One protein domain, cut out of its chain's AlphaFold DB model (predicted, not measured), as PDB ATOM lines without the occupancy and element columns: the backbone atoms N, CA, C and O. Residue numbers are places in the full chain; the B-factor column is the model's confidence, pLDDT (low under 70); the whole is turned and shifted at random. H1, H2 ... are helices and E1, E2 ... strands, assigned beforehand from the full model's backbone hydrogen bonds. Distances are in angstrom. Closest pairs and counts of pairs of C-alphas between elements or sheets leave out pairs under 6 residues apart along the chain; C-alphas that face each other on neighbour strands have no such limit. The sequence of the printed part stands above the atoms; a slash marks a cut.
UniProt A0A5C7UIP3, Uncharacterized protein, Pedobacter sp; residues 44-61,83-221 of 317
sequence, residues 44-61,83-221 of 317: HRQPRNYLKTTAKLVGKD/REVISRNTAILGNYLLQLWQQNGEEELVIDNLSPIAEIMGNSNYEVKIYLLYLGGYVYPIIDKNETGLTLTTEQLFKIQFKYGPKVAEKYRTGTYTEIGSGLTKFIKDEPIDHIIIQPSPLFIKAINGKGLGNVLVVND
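Overview. This is residues 44 to 61 and 83 to 221 of the 317 residues of an uncharacterized protein of Pedobacter sp (UniProt A0A5C7UIP3). A small three-stranded sheet, in the order E2, E8, E5, has H2 and H4 crossed over one face, with three two-stranded ribbons around this pair of layers: E6 and E7 beside H4, E1 and E9 near H2 and H6, and the hairpin of E3 and E4 reaching to one end of the length. At the other end residues 169 to 176, of which 169 to 171 belong to H5, stick out. The printed part has 157 residues, with six named helices and nine named strands in the order E1 H1 H2 E2 H3 H4 E3 E4 E5 H5 E6 E7 E8 H6 E9; the sheets are antiparallel and the class is mixed. The whole is compact, with a radius of gyration of the C-alphas of 16.5 A, and elongated, spanning 53 by 33 by 33 A.

Arrangement. In the largest sheet, E8, residues 195 to 200, is the inner strand between E2, residues 109 to 111, with N 111 and O 196 at 2.8 A, and E5, residues 158 to 163, with N 161 and O 197 at 2.9 A. H2, residues 88 to 103, and H4, residues 125 to 137, are on the same face, two layers of helices and sheet, at heights over the sheet of 9.4 A and 9.5 A. H2 runs across the strands, at 87 degrees to E8 on the local plane; H4 runs along them, only just, at 29 degrees to E5 on the local plane. H2, with residues 89 to 94 alone, touches H4 about perpendicular at 86 degrees; their closest C-alphas are those of Thr 90 and Tyr 131, 4.9 A apart. H3, residues 115 to 121, touches H4 about perpendicular at 73 degrees, closest at the C-alphas of Ala 118 and Asn 125, 5.5 A. The closest C-alphas of H4 and E7, residues 185 to 188, are those of Gly 137 and Thr 185, 5.4 A; E7 forms a hairpin with E6, residues 179 to 182, with N 180 and O 187 at 2.9 A. E4, residues 149 to 156, runs on into E5 at 28 degrees and forms a hairpin with E3, residues 139 to 146, with N 142 and O 153 at 2.7 A. E1, residues 44 to 47, is antiparallel to E9, residues 215 to 219, with N 46 and O 216 at 2.8 A. The closest C-alphas of E1 and H2 are those of His 44 and Gln 99, 6.0 A. H1, residues 48 to 57, touches H6, residues 202 to 208, at a steep tilt of 68 degrees, only just short of about perpendicular, closest at the C-alphas of Asn 49 and Phe 204, 7.2 A. H5, residues 166 to 171, touches no helix. In each of the six helices every O i to N i+4 pair is within hydrogen-bond range.

Along the chain. E1 begins at C-alpha 44, (49.412, -10.365, -38.904), and E9 ends at C-alpha 219, (43.908, -7.380, -41.547). H2 measures 23.0 A from first to last C-alpha, E4 22.1 A, E3 21.4 A and H4 18.3 A.

Size, cuts and confidence. The two C-alphas farthest apart are those of Glu 147 and Lys 171, 53.0 A. Residues 62 to 82 are not printed, and C-alphas 61 and 83 are 9.2 A apart across the cut. Of the links printed whole, none is long. The mean pLDDT of the printed part is 85.6; residues 60 to 61, 83 to 84, 140 to 154 and 182 to 183 are under 70.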
ATOM      1  N   HIS A  44      48.725  -9.580 -39.926       91.25
ATOM      2  CA  HIS A  44      49.412 -10.365 -38.904       91.25
ATOM      3  C   HIS A  44      48.852 -11.782 -38.858       91.25
ATOM      4  O   HIS A  44      47.778 -12.071 -39.395       91.25
ATOM      5  N   ARG A  45      49.606 -12.680 -38.226       93.88
ATOM      6  CA  ARG A  45      49.230 -14.082 -38.078       93.88
ATOM      7  C   ARG A  45      48.394 -14.248 -36.819       93.88
ATOM      8  O   ARG A  45      48.876 -14.004 -35.717       93.88
ATOM      9  N   GLN A  46      47.169 -14.725 -36.976       93.94
ATOM     10  CA  GLN A  46      46.287 -15.045 -35.866       93.94
ATOM     11  C   GLN A  46      46.240 -16.566 -35.650       93.94
ATOM     12  O   GLN A  46      45.864 -17.304 -36.568       93.94
ATOM     13  N   PRO A  47      46.622 -17.084 -34.469       92.19
ATOM     14  CA  PRO A  47      46.612 -18.516 -34.195       92.19
ATOM     15  C   PRO A  47      45.182 -19.069 -34.217       92.19
ATOM     16  O   PRO A  47      44.297 -18.602 -33.492       92.19
ATOM     17  N   ARG A  48      44.953 -20.134 -34.999       90.19
ATOM     18  CA  ARG A  48      43.620 -20.758 -35.113       90.19
ATOM     19  C   ARG A  48      43.124 -21.303 -33.778       90.19
ATOM     20  O   ARG A  48      41.922 -21.299 -33.531       90.19
ATOM     21  N   ASN A  49      44.039 -21.733 -32.912       86.12
ATOM     22  CA  ASN A  49      43.738 -22.230 -31.569       86.12
ATOM     23  C   ASN A  49      42.995 -21.166 -30.751       86.12
ATOM     24  O   ASN A  49      41.929 -21.446 -30.218       86.12
ATOM     25  N   TYR A  50      43.521 -19.936 -30.717       90.38
ATOM     26  CA  TYR A  50      42.921 -18.833 -29.968       90.38
ATOM     27  C   TYR A  50      41.538 -18.461 -30.513       90.38
ATOM     28  O   TYR A  50      40.587 -18.279 -29.754       90.38
ATOM     29  N   LEU A  51      41.388 -18.435 -31.839       92.88
ATOM     30  CA  LEU A  51      40.097 -18.202 -32.490       92.88
ATOM     31  C   LEU A  51      39.071 -19.299 -32.145       92.88
ATOM     32  O   LEU A  51      37.922 -18.998 -31.839       92.88
ATOM     33  N   LYS A  52      39.475 -20.577 -32.101       89.62
ATOM     34  CA  LYS A  52      38.586 -21.677 -31.672       89.62
ATOM     35  C   LYS A  52      38.201 -21.573 -30.197       89.62
ATOM     36  O   LYS A  52      37.034 -21.768 -29.862       89.62
ATOM     37  N   THR A  53      39.159 -21.242 -29.335       86.88
ATOM     38  CA  THR A  53      38.942 -21.009 -27.900       86.88
ATOM     39  C   THR A  53      37.927 -19.885 -27.693       86.88
ATOM     40  O   THR A  53      36.919 -20.077 -27.015       86.88
ATOM     41  N   THR A  54      38.122 -18.736 -28.340       90.56
ATOM     42  CA  THR A  54      37.234 -17.574 -28.192       90.56
ATOM     43  C   THR A  54      35.861 -17.786 -28.836       90.56
ATOM     44  O   THR A  54      34.859 -17.375 -28.255       90.56
ATOM     45  N   ALA A  55      35.763 -18.514 -29.955       91.88
ATOM     46  CA  ALA A  55      34.474 -18.909 -30.533       91.88
ATOM     47  C   ALA A  55      33.614 -19.707 -29.541       91.88
ATOM     48  O   ALA A  55      32.412 -19.463 -29.393       91.88
ATOM     49  N   LYS A  56      34.241 -20.632 -28.810       88.88
ATOM     50  CA  LYS A  56      33.547 -21.474 -27.837       88.88
ATOM     51  C   LYS A  56      33.208 -20.718 -26.553       88.88
ATOM     52  O   LYS A  56      32.087 -20.830 -26.068       88.88
ATOM     53  N   LEU A  57      34.152 -19.937 -26.032       86.38
ATOM     54  CA  LEU A  57      34.112 -19.435 -24.655       86.38
ATOM     55  C   LEU A  57      33.599 -18.002 -24.527       86.38
ATOM     56  O   LEU A  57      33.254 -17.598 -23.423       86.38
ATOM     57  N   VAL A  58      33.516 -17.225 -25.615       89.56
ATOM     58  CA  VAL A  58      32.964 -15.870 -25.500       89.56
ATOM     59  C   VAL A  58      31.521 -15.910 -25.013       89.56
ATOM     60  O   VAL A  58      30.747 -16.756 -25.440       89.56
ATOM     61  N   GLY A  59      31.128 -15.017 -24.120       83.25
ATOM     62  CA  GLY A  59      29.738 -14.924 -23.700       83.25
ATOM     63  C   GLY A  59      29.557 -14.038 -22.486       83.25
ATOM     64  O   GLY A  59      30.484 -13.369 -22.031       83.25
ATOM     65  N   LYS A  60      28.335 -14.066 -21.962       68.88
ATOM     66  CA  LYS A  60      27.994 -13.460 -20.681       68.88
ATOM     67  C   LYS A  60      28.008 -14.554 -19.632       68.88
ATOM     68  O   LYS A  60      27.308 -15.556 -19.782       68.88
ATOM     69  N   ASP A  61      28.831 -14.364 -18.613       55.00
ATOM     70  CA  ASP A  61      28.711 -15.159 -17.408       55.00
ATOM     71  C   ASP A  61      27.482 -14.661 -16.645       55.00
ATOM     72  O   ASP A  61      27.360 -13.469 -16.388       55.00
ATOM     73  N   ARG A  83      37.557 -20.657 -15.446       57.22
ATOM     74  CA  ARG A  83      36.523 -19.764 -15.982       57.22
ATOM     75  C   ARG A  83      35.976 -20.347 -17.281       57.22
ATOM     76  O   ARG A  83      36.701 -20.460 -18.267       57.22
ATOM     77  N   GLU A  84      34.696 -20.702 -17.314       65.00
ATOM     78  CA  GLU A  84      34.078 -21.290 -18.510       65.00
ATOM     79  C   GLU A  84      33.756 -20.239 -19.586       65.00
ATOM     80  O   GLU A  84      33.432 -20.596 -20.721       65.00
ATOM     81  N   VAL A  85      33.847 -18.948 -19.245       76.62
ATOM     82  CA  VAL A  85      33.464 -17.829 -20.109       76.62
ATOM     83  C   VAL A  85      34.571 -16.775 -20.176       76.62
ATOM     84  O   VAL A  85      35.208 -16.437 -19.177       76.62
ATOM     85  N   ILE A  86      34.792 -16.230 -21.372       83.00
ATOM     86  CA  ILE A  86      35.658 -15.072 -21.630       83.00
ATOM     87  C   ILE A  86      34.765 -13.930 -22.121       83.00
ATOM     88  O   ILE A  86      33.890 -14.139 -22.958       83.00
ATOM     89  N   SER A  87      34.966 -12.702 -21.644       87.56
ATOM     90  CA  SER A  87      34.219 -11.578 -22.217       87.56
ATOM     91  C   SER A  87      34.661 -11.316 -23.660       87.56
ATOM     92  O   SER A  87      35.828 -11.508 -24.011       87.56
ATOM     93  N   ARG A  88      33.756 -10.821 -24.507       92.31
ATOM     94  CA  ARG A  88      34.098 -10.475 -25.892       92.31
ATOM     95  C   ARG A  88      35.272  -9.494 -25.971       92.31
ATOM     96  O   ARG A  88      36.199  -9.730 -26.734       92.31
ATOM     97  N   ASN A  89      35.282  -8.452 -25.142       92.56
ATOM     98  CA  ASN A  89      36.363  -7.463 -25.140       92.56
ATOM     99  C   ASN A  89      37.697  -8.065 -24.675       92.56
ATOM    100  O   ASN A  89      38.734  -7.758 -25.252       92.56
ATOM    101  N   THR A  90      37.684  -8.991 -23.710       91.69
ATOM    102  CA  THR A  90      38.883  -9.749 -23.314       91.69
ATOM    103  C   THR A  90      39.427 -10.582 -24.479       91.69
ATOM    104  O   THR A  90      40.630 -10.582 -24.729       91.69
ATOM    105  N   ALA A  91      38.549 -11.257 -25.229       92.56
ATOM    106  CA  ALA A  91      38.937 -12.023 -26.412       92.56
ATOM    107  C   ALA A  91      39.491 -11.130 -27.540       92.56
ATOM    108  O   ALA A  91      40.466 -11.479 -28.203       92.56
ATOM    109  N   ILE A  92      38.888  -9.962 -27.757       94.94
ATOM    110  CA  ILE A  92      39.362  -8.982 -28.740       94.94
ATOM    111  C   ILE A  92      40.734  -8.441 -28.338       94.94
ATOM    112  O   ILE A  92      41.634  -8.421 -29.177       94.94
ATOM    113  N   LEU A  93      40.923  -8.091 -27.061       95.44
ATOM    114  CA  LEU A  93      42.210  -7.627 -26.554       95.44
ATOM    115  C   LEU A  93      43.302  -8.669 -26.796       95.44
ATOM    116  O   LEU A  93      44.370  -8.310 -27.268       95.44
ATOM    117  N   GLY A  94      43.051  -9.956 -26.548       94.31
ATOM    118  CA  GLY A  94      44.070 -10.974 -26.810       94.31
ATOM    119  C   GLY A  94      44.412 -11.130 -28.297       94.31
ATOM    120  O   GLY A  94      45.581 -11.341 -28.613       94.31
ATOM    121  N   ASN A  95      43.457 -10.943 -29.222       94.56
ATOM    122  CA  ASN A  95      43.789 -10.840 -30.654       94.56
ATOM    123  C   ASN A  95      44.713  -9.635 -30.910       94.56
ATOM    124  O   ASN A  95      45.735  -9.767 -31.578       94.56
ATOM    125  N   TYR A  96      44.391  -8.478 -30.331       95.50
ATOM    126  CA  TYR A  96      45.178  -7.262 -30.518       95.50
ATOM    127  C   TYR A  96      46.580  -7.342 -29.883       95.50
ATOM    128  O   TYR A  96      47.556  -6.884 -30.469       95.50
ATOM    129  N   LEU A  97      46.731  -8.007 -28.737       95.25
ATOM    130  CA  LEU A  97      48.038  -8.246 -28.116       95.25
ATOM    131  C   LEU A  97      48.936  -9.141 -28.972       95.25
ATOM    132  O   LEU A  97      50.141  -8.920 -29.017       95.25
ATOM    133  N   LEU A  98      48.372 -10.126 -29.677       94.88
ATOM    134  CA  LEU A  98      49.132 -10.961 -30.616       94.88
ATOM    135  C   LEU A  98      49.609 -10.156 -31.827       94.88
ATOM    136  O   LEU A  98      50.714 -10.397 -32.313       94.88
ATOM    137  N   GLN A  99      48.809  -9.192 -32.290       94.06
ATOM    138  CA  GLN A  99      49.233  -8.221 -33.299       94.06
ATOM    139  C   GLN A  99      50.400  -7.371 -32.782       94.06
ATOM    140  O   GLN A  99      51.435  -7.309 -33.442       94.06
ATOM    141  N   LEU A 100      50.254  -6.747 -31.609       94.00
ATOM    142  CA  LEU A 100      51.292  -5.895 -31.016       94.00
ATOM    143  C   LEU A 100      52.590  -6.664 -30.758       94.00
ATOM    144  O   LEU A 100      53.669  -6.183 -31.086       94.00
ATOM    145  N   TRP A 101      52.494  -7.886 -30.239       95.00
ATOM    146  CA  TRP A 101      53.647  -8.750 -29.994       95.00
ATOM    147  C   TRP A 101      54.408  -9.090 -31.288       95.00
ATOM    148  O   TRP A 101      55.634  -9.030 -31.311       95.00
ATOM    149  N   GLN A 102      53.700  -9.356 -32.393       93.31
ATOM    150  CA  GLN A 102      54.328  -9.564 -33.708       93.31
ATOM    151  C   GLN A 102      54.975  -8.294 -34.261       93.31
ATOM    152  O   GLN A 102      56.043  -8.351 -34.866       93.31
ATOM    153  N   GLN A 103      54.341  -7.140 -34.054       91.19
ATOM    154  CA  GLN A 103      54.910  -5.846 -34.433       91.19
ATOM    155  C   GLN A 103      56.163  -5.507 -33.614       91.19
ATOM    156  O   GLN A 103      57.034  -4.803 -34.117       91.19
ATOM    157  N   ASN A 104      56.270  -6.053 -32.399       90.88
ATOM    158  CA  ASN A 104      57.413  -5.900 -31.504       90.88
ATOM    159  C   ASN A 104      58.521  -6.951 -31.709       90.88
ATOM    160  O   ASN A 104      59.351  -7.151 -30.828       90.88
ATOM    161  N   GLY A 105      58.529  -7.658 -32.842       89.62
ATOM    162  CA  GLY A 105      59.593  -8.612 -33.165       89.62
ATOM    163  C   GLY A 105      59.445 -10.002 -32.543       89.62
ATOM    164  O   GLY A 105      60.392 -10.774 -32.610       89.62
ATOM    165  N   GLU A 106      58.273 -10.354 -32.000       89.69
ATOM    166  CA  GLU A 106      57.965 -11.715 -31.519       89.69
ATOM    167  C   GLU A 106      58.812 -12.205 -30.326       89.69
ATOM    168  O   GLU A 106      58.961 -13.408 -30.107       89.69
ATOM    169  N   GLU A 107      59.336 -11.289 -29.512       86.38
ATOM    170  CA  GLU A 107      60.064 -11.625 -28.284       86.38
ATOM    171  C   GLU A 107      59.170 -11.443 -27.048       86.38
ATOM    172  O   GLU A 107      58.357 -12.307 -26.704       86.38
ATOM    173  N   GLU A 108      59.280 -10.289 -26.402       88.56
ATOM    174  CA  GLU A 108      58.496  -9.883 -25.248       88.56
ATOM    175  C   GLU A 108      57.747  -8.595 -25.598       88.56
ATOM    176  O   GLU A 108      58.317  -7.679 -26.191       88.56
ATOM    177  N   LEU A 109      56.454  -8.518 -25.274       94.38
ATOM    178  CA  LEU A 109      55.691  -7.284 -25.440       94.38
ATOM    179  C   LEU A 109      55.711  -6.516 -24.118       94.38
ATOM    180  O   LEU A 109      55.131  -6.970 -23.132       94.38
ATOM    181  N   VAL A 110      56.352  -5.349 -24.118       95.25
ATOM    182  CA  VAL A 110      56.402  -4.438 -22.968       95.25
ATOM    183  C   VAL A 110      55.469  -3.260 -23.233       95.25
ATOM    184  O   VAL A 110      55.576  -2.603 -24.265       95.25
ATOM    185  N   ILE A 111      54.540  -3.007 -22.312       94.31
ATOM    186  CA  ILE A 111      53.587  -1.894 -22.383       94.31
ATOM    187  C   ILE A 111      53.819  -0.976 -21.187       94.31
ATOM    188  O   ILE A 111      53.503  -1.333 -20.053       94.31
ATOM    189  N   ASP A 112      54.337   0.213 -21.457       93.06
ATOM    190  CA  ASP A 112      54.532   1.309 -20.502       93.06
ATOM    191  C   ASP A 112      53.289   2.214 -20.393       93.06
ATOM    192  O   ASP A 112      53.028   2.824 -19.358       93.06
ATOM    193  N   ASN A 113      52.470   2.265 -21.447       91.12
ATOM    194  CA  ASN A 113      51.273   3.091 -21.512       91.12
ATOM    195  C   ASN A 113      50.077   2.318 -22.082       91.12
ATOM    196  O   ASN A 113      50.072   1.887 -23.233       91.12
ATOM    197  N   LEU A 114      49.013   2.197 -21.284       92.88
ATOM    198  CA  LEU A 114      47.770   1.538 -21.699       92.88
ATOM    199  C   LEU A 114      46.863   2.414 -22.568       92.88
ATOM    200  O   LEU A 114      45.958   1.877 -23.202       92.88
ATOM    201  N   SER A 115      47.098   3.726 -22.625       93.38
ATOM    202  CA  SER A 115      46.185   4.675 -23.277       93.38
ATOM    203  C   SER A 115      45.954   4.383 -24.768       93.38
ATOM    204  O   SER A 115      44.794   4.376 -25.172       93.38
ATOM    205  N   PRO A 116      46.978   4.040 -25.581       92.81
ATOM    206  CA  PRO A 116      46.758   3.671 -26.984       92.81
ATOM    207  C   PRO A 116      45.888   2.416 -27.145       92.81
ATOM    208  O   PRO A 116      45.037   2.335 -28.029       92.81
ATOM    209  N   ILE A 117      46.066   1.431 -26.259       93.75
ATOM    210  CA  ILE A 117      45.266   0.200 -26.263       93.75
ATOM    211  C   ILE A 117      43.829   0.512 -25.843       93.75
ATOM    212  O   ILE A 117      42.882   0.016 -26.450       93.75
ATOM    213  N   ALA A 118      43.663   1.340 -24.815       92.75
ATOM    214  CA  ALA A 118      42.373   1.774 -24.304       92.75
ATOM    215  C   ALA A 118      41.565   2.533 -25.368       92.75
ATOM    216  O   ALA A 118      40.385   2.241 -25.557       92.75
ATOM    217  N   GLU A 119      42.216   3.413 -26.131       92.88
ATOM    218  CA  GLU A 119      41.611   4.136 -27.253       92.88
ATOM    219  C   GLU A 119      41.118   3.184 -28.351       92.88
ATOM    220  O   GLU A 119      39.958   3.257 -28.754       92.88
ATOM    221  N   ILE A 120      41.955   2.231 -28.779       90.81
ATOM    222  CA  ILE A 120      41.582   1.245 -29.807       90.81
ATOM    223  C   ILE A 120      40.437   0.345 -29.344       90.81
ATOM    224  O   ILE A 120      39.557   0.010 -30.135       90.81
ATOM    225  N   MET A 121      40.438  -0.041 -28.068       91.06
ATOM    226  CA  MET A 121      39.385  -0.863 -27.475       91.06
ATOM    227  C   MET A 121      38.098  -0.072 -27.186       91.06
ATOM    228  O   MET A 121      37.047  -0.687 -27.011       91.06
ATOM    229  N   GLY A 122      38.155   1.264 -27.142       90.69
ATOM    230  CA  GLY A 122      37.044   2.114 -26.709       90.69
ATOM    231  C   GLY A 122      36.715   1.953 -25.220       90.69
ATOM    232  O   GLY A 122      35.551   2.020 -24.833       90.69
ATOM    233  N   ASN A 123      37.729   1.690 -24.394       91.94
ATOM    234  CA  ASN A 123      37.610   1.401 -22.965       91.94
ATOM    235  C   ASN A 123      38.532   2.305 -22.134       91.94
ATOM    236  O   ASN A 123      39.396   2.996 -22.659       91.94
ATOM    237  N   SER A 124      38.371   2.288 -20.812       91.44
ATOM    238  CA  SER A 124      39.297   2.938 -19.881       91.44
ATOM    239  C   SER A 124      40.560   2.102 -19.637       91.44
ATOM    240  O   SER A 124      40.543   0.872 -19.716       91.44
ATOM    241  N   ASN A 125      41.653   2.755 -19.221       90.44
ATOM    242  CA  ASN A 125      42.878   2.059 -18.798       90.44
ATOM    243  C   ASN A 125      42.609   1.028 -17.690       90.44
ATOM    244  O   ASN A 125      43.249  -0.020 -17.652       90.44
ATOM    245  N   TYR A 126      41.660   1.310 -16.794       88.56
ATOM    246  CA  TYR A 126      41.273   0.378 -15.739       88.56
ATOM    247  C   TYR A 126      40.601  -0.880 -16.305       88.56
ATOM    248  O   TYR A 126      41.010  -1.988 -15.972       88.56
ATOM    249  N   GLU A 127      39.638  -0.733 -17.215       89.44
ATOM    250  CA  GLU A 127      39.004  -1.879 -17.882       89.44
ATOM    251  C   GLU A 127      40.018  -2.718 -18.664       89.44
ATOM    252  O   GLU A 127      39.991  -3.945 -18.581       89.44
ATOM    253  N   VAL A 128      40.976  -2.080 -19.350       92.06
ATOM    254  CA  VAL A 128      42.062  -2.799 -20.033       92.06
ATOM    255  C   VAL A 128      42.915  -3.590 -19.037       92.06
ATOM    256  O   VAL A 128      43.204  -4.757 -19.299       92.06
ATOM    257  N   LYS A 129      43.259  -3.031 -17.864       90.31
ATOM    258  CA  LYS A 129      43.950  -3.786 -16.794       90.31
ATOM    259  C   LYS A 129      43.150  -5.014 -16.360       90.31
ATOM    260  O   LYS A 129      43.731  -6.083 -16.192       90.31
ATOM    261  N   ILE A 130      41.832  -4.886 -16.216       88.31
ATOM    262  CA  ILE A 130      40.947  -6.006 -15.867       88.31
ATOM    263  C   ILE A 130      40.909  -7.058 -16.988       88.31
ATOM    264  O   ILE A 130      40.985  -8.256 -16.717       88.31
ATOM    265  N   TYR A 131      40.864  -6.655 -18.257       90.81
ATOM    266  CA  TYR A 131      40.944  -7.601 -19.372       90.81
ATOM    267  C   TYR A 131      42.295  -8.327 -19.428       90.81
ATOM    268  O   TYR A 131      42.319  -9.535 -19.659       90.81
ATOM    269  N   LEU A 132      43.405  -7.624 -19.180       92.00
ATOM    270  CA  LEU A 132      44.741  -8.218 -19.073       92.00
ATOM    271  C   LEU A 132      44.809  -9.220 -17.921       92.00
ATOM    272  O   LEU A 132      45.272 -10.342 -18.101       92.00
ATOM    273  N   LEU A 133      44.272  -8.854 -16.758       88.31
ATOM    274  CA  LEU A 133      44.151  -9.752 -15.617       88.31
ATOM    275  C   LEU A 133      43.423 -11.051 -15.999       88.31
ATOM    276  O   LEU A 133      43.895 -12.140 -15.673       88.31
ATOM    277  N   TYR A 134      42.313 -10.957 -16.737       83.81
ATOM    278  CA  TYR A 134      41.576 -12.139 -17.187       83.81
ATOM    279  C   TYR A 134      42.322 -12.967 -18.227       83.81
ATOM    280  O   TYR A 134      42.271 -14.191 -18.151       83.81
ATOM    281  N   LEU A 135      43.033 -12.341 -19.167       87.25
ATOM    282  CA  LEU A 135      43.868 -13.069 -20.125       87.25
ATOM    283  C   LEU A 135      44.987 -13.855 -19.430       87.25
ATOM    284  O   LEU A 135      45.251 -14.990 -19.824       87.25
ATOM    285  N   GLY A 136      45.592 -13.281 -18.385       85.31
ATOM    286  CA  GLY A 136      46.615 -13.943 -17.571       85.31
ATOM    287  C   GLY A 136      46.049 -15.032 -16.656       85.31
ATOM    288  O   GLY A 136      46.674 -16.065 -16.426       85.31
ATOM    289  N   GLY A 137      44.820 -14.846 -16.173       78.75
ATOM    290  CA  GLY A 137      44.122 -15.823 -15.339       78.75
ATOM    291  C   GLY A 137      43.513 -17.002 -16.104       78.75
ATOM    292  O   GLY A 137      43.076 -17.960 -15.472       78.75
ATOM    293  N   TYR A 138      43.449 -16.949 -17.439       76.12
ATOM    294  CA  TYR A 138      42.777 -17.975 -18.230       76.12
ATOM    295  C   TYR A 138      43.707 -19.139 -18.566       76.12
ATOM    296  O   TYR A 138      44.667 -18.978 -19.322       76.12
ATOM    297  N   VAL A 139      43.377 -20.325 -18.056       71.75
ATOM    298  CA  VAL A 139      44.077 -21.577 -18.357       71.75
ATOM    299  C   VAL A 139      43.182 -22.436 -19.236       71.75
ATOM    300  O   VAL A 139      42.029 -22.687 -18.891       71.75
ATOM    301  N   TYR A 140      43.696 -22.889 -20.378       65.56
ATOM    302  CA  TYR A 140      42.925 -23.709 -21.312       65.56
ATOM    303  C   TYR A 140      43.541 -25.105 -21.464       65.56
ATOM    304  O   TYR A 140      44.762 -25.213 -21.602       65.56
ATOM    305  N   PRO A 141      42.726 -26.181 -21.453       61.78
ATOM    306  CA  PRO A 141      43.207 -27.517 -21.753       61.78
ATOM    307  C   PRO A 141      43.610 -27.615 -23.222       61.78
ATOM    308  O   PRO A 141      42.864 -27.282 -24.144       61.78
ATOM    309  N   ILE A 142      44.811 -28.110 -23.428       62.12
ATOM    310  CA  ILE A 142      45.458 -28.278 -24.712       62.12
ATOM    311  C   ILE A 142      45.438 -29.747 -25.041       62.12
ATOM    312  O   ILE A 142      45.747 -30.588 -24.203       62.12
ATOM    313  N   ILE A 143      45.109 -30.027 -26.293       61.78
ATOM    314  CA  ILE A 143      45.229 -31.349 -26.877       61.78
ATOM    315  C   ILE A 143      46.147 -31.180 -28.082       61.78
ATOM    316  O   ILE A 143      45.714 -30.685 -29.125       61.78
ATOM    317  N   ASP A 144      47.419 -31.531 -27.916       59.84
ATOM    318  CA  ASP A 144      48.382 -31.581 -29.014       59.84
ATOM    319  C   ASP A 144      48.465 -33.020 -29.520       59.84
ATOM    320  O   ASP A 144      48.670 -33.957 -28.746       59.84
ATOM    321  N   LYS A 145      48.249 -33.207 -30.821       57.72
ATOM    322  CA  LYS A 145      48.368 -34.508 -31.474       57.72
ATOM    323  C   LYS A 145      49.484 -34.394 -32.493       57.72
ATOM    324  O   LYS A 145      49.329 -33.713 -33.504       57.72
ATOM    325  N   ASN A 146      50.585 -35.077 -32.225       63.56
ATOM    326  CA  ASN A 146      51.740 -35.136 -33.106       63.56
ATOM    327  C   ASN A 146      51.997 -36.586 -33.545       63.56
ATOM    328  O   ASN A 146      51.283 -37.508 -33.147       63.56
ATOM    329  N   GLU A 147      53.008 -36.786 -34.387       58.75
ATOM    330  CA  GLU A 147      53.398 -38.115 -34.881       58.75
ATOM    331  C   GLU A 147      53.777 -39.083 -33.744       58.75
ATOM    332  O   GLU A 147      53.652 -40.294 -33.898       58.75
ATOM    333  N   THR A 148      54.181 -38.555 -32.584       65.12
ATOM    334  CA  THR A 148      54.639 -39.325 -31.417       65.12
ATOM    335  C   THR A 148      53.551 -39.625 -30.380       65.12
ATOM    336  O   THR A 148      53.796 -40.407 -29.464       65.12
ATOM    337  N   GLY A 149      52.351 -39.042 -30.490       59.75
ATOM    338  CA  GLY A 149      51.254 -39.313 -29.559       59.75
ATOM    339  C   GLY A 149      50.267 -38.164 -29.345       59.75
ATOM    340  O   GLY A 149      50.177 -37.211 -30.121       59.75
ATOM    341  N   LEU A 150      49.479 -38.302 -28.275       63.69
ATOM    342  CA  LEU A 150      48.481 -37.335 -27.822       63.69
ATOM    343  C   LEU A 150      48.926 -36.752 -26.475       63.69
ATOM    344  O   LEU A 150      49.028 -37.481 -25.489       63.69
ATOM    345  N   THR A 151      49.163 -35.447 -26.420       61.75
ATOM    346  CA  THR A 151      49.553 -34.730 -25.205       61.75
ATOM    347  C   THR A 151      48.390 -33.873 -24.720       61.75
ATOM    348  O   THR A 151      47.892 -33.023 -25.459       61.75
ATOM    349  N   LEU A 152      47.968 -34.098 -23.472       60.25
ATOM    350  CA  LEU A 152      47.000 -33.254 -22.779       60.25
ATOM    351  C   LEU A 152      47.736 -32.409 -21.739       60.25
ATOM    352  O   LEU A 152      48.309 -32.954 -20.800       60.25
ATOM    353  N   THR A 153      47.716 -31.091 -21.897       66.75
ATOM    354  CA  THR A 153      48.309 -30.143 -20.940       66.75
ATOM    355  C   THR A 153      47.338 -29.011 -20.642       66.75
ATOM    356  O   THR A 153      46.293 -28.890 -21.269       66.75
ATOM    357  N   THR A 154      47.645 -28.187 -19.648       68.75
ATOM    358  CA  THR A 154      46.925 -26.939 -19.384       68.75
ATOM    359  C   THR A 154      47.940 -25.805 -19.393       68.75
ATOM    360  O   THR A 154      49.040 -25.962 -18.869       68.75
ATOM    361  N   GLU A 155      47.613 -24.689 -20.038       75.12
ATOM    362  CA  GLU A 155      48.526 -23.547 -20.162       75.12
ATOM    363  C   GLU A 155      47.744 -22.239 -20.096       75.12
ATOM    364  O   GLU A 155      46.591 -22.167 -20.539       75.12
ATOM    365  N   GLN A 156      48.382 -21.205 -19.545       81.38
ATOM    366  CA  GLN A 156      47.860 -19.844 -19.603       81.38
ATOM    367  C   GLN A 156      47.841 -19.360 -21.052       81.38
ATOM    368  O   GLN A 156      48.793 -19.587 -21.798       81.38
ATOM    369  N   LEU A 157      46.777 -18.663 -21.455       83.81
ATOM    370  CA  LEU A 157      46.702 -18.087 -22.804       83.81
ATOM    371  C   LEU A 157      47.799 -17.035 -23.024       83.81
ATOM    372  O   LEU A 157      48.412 -16.986 -24.092       83.81
ATOM    373  N   PHE A 158      48.040 -16.224 -21.995       89.69
ATOM    374  CA  PHE A 158      49.093 -15.221 -21.940       89.69
ATOM    375  C   PHE A 158      49.736 -15.251 -20.558       89.69
ATOM    376  O   PHE A 158      49.043 -15.342 -19.547       89.69
ATOM    377  N   LYS A 159      51.056 -15.112 -20.501       91.81
ATOM    378  CA  LYS A 159      51.763 -14.767 -19.272       91.81
ATOM    379  C   LYS A 159      51.811 -13.247 -19.176       91.81
ATOM    380  O   LYS A 159      52.381 -12.600 -20.050       91.81
ATOM    381  N   ILE A 160      51.198 -12.689 -18.134       92.62
ATOM    382  CA  ILE A 160      51.097 -11.240 -17.927       92.62
ATOM    383  C   ILE A 160      51.718 -10.890 -16.579       92.62
ATOM    384  O   ILE A 160      51.342 -11.454 -15.553       92.62
ATOM    385  N   GLN A 161      52.675  -9.964 -16.579       93.69
ATOM    386  CA  GLN A 161      53.340  -9.485 -15.368       93.69
ATOM    387  C   GLN A 161      53.141  -7.978 -15.236       93.69
ATOM    388  O   GLN A 161      53.540  -7.220 -16.115       93.69
ATOM    389  N   PHE A 162      52.568  -7.548 -14.116       93.88
ATOM    390  CA  PHE A 162      52.471  -6.137 -13.751       93.88
ATOM    391  C   PHE A 162      53.711  -5.753 -12.941       93.88
ATOM    392  O   PHE A 162      53.935  -6.308 -11.862       93.88
ATOM    393  N   LYS A 163      54.538  -4.845 -13.465       94.69
ATOM    394  CA  LYS A 163      55.770  -4.381 -12.815       94.69
ATOM    395  C   LYS A 163      55.541  -3.017 -12.182       94.69
ATOM    396  O   LYS A 163      54.847  -2.170 -12.737       94.69
ATOM    397  N   TYR A 164      56.125  -2.816 -11.009       94.19
ATOM    398  CA  TYR A 164      55.991  -1.584 -10.241       94.19
ATOM    399  C   TYR A 164      57.356  -0.949 -10.046       94.19
ATOM    400  O   TYR A 164      58.352  -1.649  -9.856       94.19
ATOM    401  N   GLY A 165      57.384   0.380 -10.070       92.56
ATOM    402  CA  GLY A 165      58.610   1.137  -9.881       92.56
ATOM    403  C   GLY A 165      59.106   1.115  -8.426       92.56
ATOM    404  O   GLY A 165      58.364   0.740  -7.508       92.56
ATOM    405  N   PRO A 166      60.334   1.607  -8.178       93.19
ATOM    406  CA  PRO A 166      60.973   1.574  -6.859       93.19
ATOM    407  C   PRO A 166      60.151   2.217  -5.734       93.19
ATOM    408  O   PRO A 166      60.187   1.754  -4.600       93.19
ATOM    409  N   LYS A 167      59.363   3.260  -6.040       91.25
ATOM    410  CA  LYS A 167      58.516   3.955  -5.053       91.25
ATOM    411  C   LYS A 167      57.447   3.043  -4.446       91.25
ATOM    412  O   LYS A 167      57.237   3.066  -3.237       91.25
ATOM    413  N   VAL A 168      56.784   2.248  -5.282       91.56
ATOM    414  CA  VAL A 168      55.757   1.295  -4.838       91.56
ATOM    415  C   VAL A 168      56.418   0.129  -4.103       91.56
ATOM    416  O   VAL A 168      55.923  -0.302  -3.067       91.56
ATOM    417  N   ALA A 169      57.575  -0.335  -4.590       90.06
ATOM    418  CA  ALA A 169      58.349  -1.382  -3.926       90.06
ATOM    419  C   ALA A 169      58.769  -0.978  -2.500       90.06
ATOM    420  O   ALA A 169      58.592  -1.764  -1.573       90.06
ATOM    421  N   GLU A 170      59.246   0.257  -2.302       90.31
ATOM    422  CA  GLU A 170      59.609   0.750  -0.967       90.31
ATOM    423  C   GLU A 170      58.376   0.936  -0.072       90.31
ATOM    424  O   GLU A 170      58.399   0.523   1.087       90.31
ATOM    425  N   LYS A 171      57.266   1.469  -0.615       89.94
ATOM    426  CA  LYS A 171      55.992   1.625   0.116       89.94
ATOM    427  C   LYS A 171      55.527   0.312   0.755       89.94
ATOM    428  O   LYS A 171      55.009   0.325   1.870       89.94
ATOM    429  N   TYR A 172      55.718  -0.809   0.061       88.56
ATOM    430  CA  TYR A 172      55.267  -2.129   0.502       88.56
ATOM    431  C   TYR A 172      56.391  -3.040   1.011       88.56
ATOM    432  O   TYR A 172      56.154  -4.225   1.229       88.56
ATOM    433  N   ARG A 173      57.590  -2.506   1.285       83.81
ATOM    434  CA  ARG A 173      58.725  -3.290   1.808       83.81
ATOM    435  C   ARG A 173      58.422  -3.960   3.153       83.81
ATOM    436  O   ARG A 173      58.935  -5.038   3.434       83.81
ATOM    437  N   THR A 174      57.591  -3.325   3.977       76.69
ATOM    438  CA  THR A 174      57.198  -3.800   5.317       76.69
ATOM    439  C   THR A 174      55.681  -3.808   5.538       76.69
ATOM    440  O   THR A 174      55.228  -4.028   6.660       76.69
ATOM    441  N   GLY A 175      54.891  -3.541   4.493       75.94
ATOM    442  CA  GLY A 175      53.440  -3.371   4.568       75.94
ATOM    443  C   GLY A 175      52.664  -4.461   3.832       75.94
ATOM    444  O   GLY A 175      53.221  -5.236   3.059       75.94
ATOM    445  N   THR A 176      51.352  -4.494   4.048       83.75
ATOM    446  CA  THR A 176      50.425  -5.305   3.254       83.75
ATOM    447  C   THR A 176      49.828  -4.470   2.127       83.75
ATOM    448  O   THR A 176      49.728  -3.244   2.215       83.75
ATOM    449  N   TYR A 177      49.427  -5.133   1.051       85.50
ATOM    450  CA  TYR A 177      48.767  -4.508  -0.086       85.50
ATOM    451  C   TYR A 177      47.512  -5.290  -0.452       85.50
ATOM    452  O   TYR A 177      47.419  -6.497  -0.236       85.50
ATOM    453  N   THR A 178      46.529  -4.583  -1.001       86.44
ATOM    454  CA  THR A 178      45.320  -5.207  -1.531       86.44
ATOM    455  C   THR A 178      45.569  -5.621  -2.972       86.44
ATOM    456  O   THR A 178      45.914  -4.793  -3.812       86.44
ATOM    457  N   GLU A 179      45.377  -6.900  -3.261       86.19
ATOM    458  CA  GLU A 179      45.522  -7.454  -4.603       86.19
ATOM    459  C   GLU A 179      44.158  -7.544  -5.294       86.19
ATOM    460  O   GLU A 179      43.147  -7.858  -4.666       86.19
ATOM    461  N   ILE A 180      44.130  -7.292  -6.602       80.88
ATOM    462  CA  ILE A 180      43.010  -7.645  -7.478       80.88
ATOM    463  C   ILE A 180      43.490  -8.772  -8.386       80.88
ATOM    464  O   ILE A 180      44.474  -8.605  -9.111       80.88
ATOM    465  N   GLY A 181      42.794  -9.909  -8.365       74.88
ATOM    466  CA  GLY A 181      43.135 -11.053  -9.204       74.88
ATOM    467  C   GLY A 181      42.962 -12.403  -8.540       74.88
ATOM    468  O   GLY A 181      42.245 -12.550  -7.557       74.88
ATOM    469  N   SER A 182      43.632 -13.395  -9.118       68.38
ATOM    470  CA  SER A 182      43.694 -14.764  -8.608       68.38
ATOM    471  C   SER A 182      45.149 -15.188  -8.396       68.38
ATOM    472  O   SER A 182      46.083 -14.444  -8.702       68.38
ATOM    473  N   GLY A 183      45.367 -16.415  -7.915       66.31
ATOM    474  CA  GLY A 183      46.714 -16.977  -7.762       66.31
ATOM    475  C   GLY A 183      47.533 -17.062  -9.061       66.31
ATOM    476  O   GLY A 183      48.744 -17.239  -8.995       66.31
ATOM    477  N   LEU A 184      46.903 -16.917 -10.235       74.56
ATOM    478  CA  LEU A 184      47.561 -17.019 -11.543       74.56
ATOM    479  C   LEU A 184      48.053 -15.680 -12.097       74.56
ATOM    480  O   LEU A 184      49.056 -15.627 -12.807       74.56
ATOM    481  N   THR A 185      47.333 -14.593 -11.832       80.88
ATOM    482  CA  THR A 185      47.696 -13.230 -12.239       80.88
ATOM    483  C   THR A 185      46.967 -12.261 -11.320       80.88
ATOM    484  O   THR A 185      45.784 -12.450 -11.032       80.88
ATOM    485  N   LYS A 186      47.677 -11.230 -10.860       86.31
ATOM    486  CA  LYS A 186      47.171 -10.225  -9.925       86.31
ATOM    487  C   LYS A 186      47.944  -8.918 -10.042       86.31
ATOM    488  O   LYS A 186      49.089  -8.911 -10.493       86.31
ATOM    489  N   PHE A 187      47.314  -7.825  -9.634       88.31
ATOM    490  CA  PHE A 187      47.935  -6.506  -9.545       88.31
ATOM    491  C   PHE A 187      47.562  -5.825  -8.220       88.31
ATOM    492  O   PHE A 187      46.565  -6.183  -7.594       88.31
ATOM    493  N   ILE A 188      48.367  -4.858  -7.784       89.44
ATOM    494  CA  ILE A 188      48.136  -4.093  -6.563       89.44
ATOM    495  C   ILE A 188      47.078  -3.030  -6.850       89.44
ATOM    496  O   ILE A 188      47.220  -2.213  -7.765       89.44
ATOM    497  N   LYS A 189      45.996  -3.059  -6.074       87.38
ATOM    498  CA  LYS A 189      44.892  -2.113  -6.187       87.38
ATOM    499  C   LYS A 189      45.389  -0.677  -5.973       87.38
ATOM    500  O   LYS A 189      46.175  -0.427  -5.069       87.38
ATOM    501  N   ASP A 190      44.884   0.242  -6.794       86.12
ATOM    502  CA  ASP A 190      45.118   1.692  -6.712       86.12
ATOM    503  C   ASP A 190      46.590   2.147  -6.842       86.12
ATOM    504  O   ASP A 190      46.893   3.318  -6.621       86.12
ATOM    505  N   GLU A 191      47.501   1.268  -7.280       90.25
ATOM    506  CA  GLU A 191      48.907   1.612  -7.529       90.25
ATOM    507  C   GLU A 191      49.207   1.884  -9.016       90.25
ATOM    508  O   GLU A 191      48.661   1.216  -9.913       90.25
ATOM    509  N   PRO A 192      50.106   2.843  -9.317       89.69
ATOM    510  CA  PRO A 192      50.609   3.038 -10.663       89.69
ATOM    511  C   PRO A 192      51.508   1.861 -11.052       89.69
ATOM    512  O   PRO A 192      52.454   1.504 -10.350       89.69
ATOM    513  N   ILE A 193      51.201   1.267 -12.200       91.69
ATOM    514  CA  ILE A 193      52.029   0.240 -12.829       91.69
ATOM    515  C   ILE A 193      53.089   0.966 -13.652       91.69
ATOM    516  O   ILE A 193      52.756   1.912 -14.361       91.69
ATOM    517  N   ASP A 194      54.335   0.525 -13.531       94.00
ATOM    518  CA  ASP A 194      55.467   1.070 -14.280       94.00
ATOM    519  C   ASP A 194      55.443   0.560 -15.724       94.00
ATOM    520  O   ASP A 194      55.391   1.338 -16.667       94.00
ATOM    521  N   HIS A 195      55.367  -0.759 -15.891       94.62
ATOM    522  CA  HIS A 195      55.158  -1.392 -17.187       94.62
ATOM    523  C   HIS A 195      54.520  -2.777 -17.028       94.62
ATOM    524  O   HIS A 195      54.482  -3.367 -15.943       94.62
ATOM    525  N   ILE A 196      53.983  -3.301 -18.127       96.06
ATOM    526  CA  ILE A 196      53.351  -4.616 -18.201       96.06
ATOM    527  C   ILE A 196      54.109  -5.451 -19.217       96.06
ATOM    528  O   ILE A 196      54.276  -5.042 -20.360       96.06
ATOM    529  N   ILE A 197      54.524  -6.638 -18.796       95.81
ATOM    530  CA  ILE A 197      55.178  -7.618 -19.658       95.81
ATOM    531  C   ILE A 197      54.146  -8.655 -20.082       95.81
ATOM    532  O   ILE A 197      53.482  -9.253 -19.231       95.81
ATOM    533  N   ILE A 198      54.031  -8.884 -21.386       95.19
ATOM    534  CA  ILE A 198      53.086  -9.822 -21.985       95.19
ATOM    535  C   ILE A 198      53.838 -10.794 -22.885       95.19
ATOM    536  O   ILE A 198      54.549 -10.401 -23.809       95.19
ATOM    537  N   GLN A 199      53.604 -12.082 -22.652       94.25
ATOM    538  CA  GLN A 199      54.107 -13.157 -23.492       94.25
ATOM    539  C   GLN A 199      52.954 -14.095 -23.875       94.25
ATOM    540  O   GLN A 199      52.279 -14.624 -22.985       94.25
ATOM    541  N   PRO A 200      52.689 -14.318 -25.175       92.62
ATOM    542  CA  PRO A 200      51.734 -15.329 -25.610       92.62
ATOM    543  C   PRO A 200      52.152 -16.730 -25.164       92.62
ATOM    544  O   PRO A 200      53.339 -17.006 -24.982       92.62
ATOM    545  N   SER A 201      51.189 -17.643 -25.056       88.50
ATOM    546  CA  SER A 201      51.519 -19.041 -24.791       88.50
ATOM    547  C   SER A 201      52.462 -19.610 -25.868       88.50
ATOM    548  O   SER A 201      52.286 -19.335 -27.064       88.50
ATOM    549  N   PRO A 202      53.436 -20.456 -25.492       87.12
ATOM    550  CA  PRO A 202      54.241 -21.253 -26.413       87.12
ATOM    551  C   PRO A 202      53.454 -21.917 -27.551       87.12
ATOM    552  O   PRO A 202      53.967 -22.063 -28.661       87.12
ATOM    553  N   LEU A 203      52.197 -22.301 -27.327       83.44
ATOM    554  CA  LEU A 203      51.336 -22.848 -28.376       83.44
ATOM    555  C   LEU A 203      50.872 -21.824 -29.397       83.44
ATOM    556  O   LEU A 203      50.790 -22.153 -30.580       83.44
ATOM    557  N   PHE A 204      50.547 -20.610 -28.965       88.56
ATOM    558  CA  PHE A 204      50.230 -19.532 -29.892       88.56
ATOM    559  C   PHE A 204      51.452 -19.168 -30.713       88.56
ATOM    560  O   PHE A 204      51.328 -19.073 -31.929       88.56
ATOM    561  N   ILE A 205      52.631 -19.122 -30.094       90.81
ATOM    562  CA  ILE A 205      53.904 -18.918 -30.795       90.81
ATOM    563  C   ILE A 205      54.133 -20.036 -31.830       90.81
ATOM    564  O   ILE A 205      54.389 -19.765 -33.002       90.81
ATOM    565  N   LYS A 206      53.959 -21.313 -31.454       88.50
ATOM    566  CA  LYS A 206      54.049 -22.452 -32.392       88.50
ATOM    567  C   LYS A 206      53.045 -22.341 -33.547       88.50
ATOM    568  O   LYS A 206      53.417 -22.592 -34.692       88.50
ATOM    569  N   ALA A 207      51.796 -21.977 -33.262       87.94
ATOM    570  CA  ALA A 207      50.731 -21.850 -34.258       87.94
ATOM    571  C   ALA A 207      50.948 -20.665 -35.214       87.94
ATOM    572  O   ALA A 207      50.740 -20.795 -36.424       87.94
ATOM    573  N   ILE A 208      51.429 -19.535 -34.692       90.94
ATOM    574  CA  ILE A 208      51.896 -18.386 -35.476       90.94
ATOM    575  C   ILE A 208      53.021 -18.825 -36.418       90.94
ATOM    576  O   ILE A 208      52.969 -18.525 -37.605       90.94
ATOM    577  N   ASN A 209      53.935 -19.676 -35.957       89.69
ATOM    578  CA  ASN A 209      54.995 -20.265 -36.783       89.69
ATOM    579  C   ASN A 209      54.534 -21.422 -37.697       89.69
ATOM    580  O   ASN A 209      55.359 -22.152 -38.244       89.69
ATOM    581  N   GLY A 210      53.223 -21.616 -37.865       84.75
ATOM    582  CA  GLY A 210      52.642 -22.578 -38.808       84.75
ATOM    583  C   GLY A 210      52.565 -24.024 -38.307       84.75
ATOM    584  O   GLY A 210      52.164 -24.900 -39.068       84.75
ATOM    585  N   LYS A 211      52.910 -24.295 -37.042       84.25
ATOM    586  CA  LYS A 211      52.813 -25.636 -36.438       84.25
ATOM    587  C   LYS A 211      51.430 -25.880 -35.814       84.25
ATOM    588  O   LYS A 211      50.655 -24.952 -35.587       84.25
ATOM    589  N   GLY A 212      51.110 -27.135 -35.497       79.50
ATOM    590  CA  GLY A 212      49.822 -27.497 -34.888       79.50
ATOM    591  C   GLY A 212      48.641 -27.178 -35.812       79.50
ATOM    592  O   GLY A 212      48.673 -27.523 -36.989       79.50
ATOM    593  N   LEU A 213      47.601 -26.489 -35.313       79.00
ATOM    594  CA  LEU A 213      46.495 -26.038 -36.177       79.00
ATOM    595  C   LEU A 213      46.878 -24.851 -37.080       79.00
ATOM    596  O   LEU A 213      46.071 -24.459 -37.920       79.00
ATOM    597  N   GLY A 214      48.070 -24.276 -36.913       86.88
ATOM    598  CA  GLY A 214      48.558 -23.149 -37.698       86.88
ATOM    599  C   GLY A 214      47.834 -21.832 -37.410       86.88
ATOM    600  O   GLY A 214      47.175 -21.642 -36.379       86.88
ATOM    601  N   ASN A 215      47.960 -20.902 -38.350       91.88
ATOM    602  CA  ASN A 215      47.427 -19.549 -38.256       91.88
ATOM    603  C   ASN A 215      46.576 -19.181 -39.481       91.88
ATOM    604  O   ASN A 215      46.382 -19.969 -40.415       91.88
ATOM    605  N   VAL A 216      46.005 -17.988 -39.419       91.75
ATOM    606  CA  VAL A 216      45.397 -17.276 -40.544       91.75
ATOM    607  C   VAL A 216      45.946 -15.864 -40.580       91.75
ATOM    608  O   VAL A 216      46.389 -15.355 -39.554       91.75
ATOM    609  N   LEU A 217      45.915 -15.223 -41.743       91.62
ATOM    610  CA  LEU A 217      46.299 -13.823 -41.843       91.62
ATOM    611  C   LEU A 217      45.060 -12.965 -41.631       91.62
ATOM    612  O   LEU A 217      44.057 -13.167 -42.310       91.62
ATOM    613  N   VAL A 218      45.118 -12.007 -40.717       90.69
ATOM    614  CA  VAL A 218      44.027 -11.049 -40.506       90.69
ATOM    615  C   VAL A 218      44.516  -9.638 -40.789       90.69
ATOM    616  O   VAL A 218      45.692  -9.324 -40.596       90.69
ATOM    617  N   VAL A 219      43.616  -8.790 -41.279       87.12
ATOM    618  CA  VAL A 219      43.908  -7.380 -41.547       87.12
ATOM    619  C   VAL A 219      43.871  -6.618 -40.230       87.12
ATOM    620  O   VAL A 219      42.780  -6.360 -39.737       87.12
ATOM    621  N   ASN A 220      45.047  -6.274 -39.694       83.31
ATOM    622  CA  ASN A 220      45.309  -5.684 -38.371       83.31
ATOM    623  C   ASN A 220      44.114  -4.952 -37.726       83.31
ATOM    624  O   ASN A 220      43.211  -5.567 -37.153       83.31
ATOM    625  N   ASP A 221      44.080  -3.628 -37.844       83.19
ATOM    626  CA  ASP A 221      43.126  -2.818 -37.093       83.19
ATOM    627  C   ASP A 221      41.702  -2.979 -37.628       83.19
ATOM    628  O   ASP A 221      40.736  -2.762 -36.901       83.19
TER     629      ASP A 221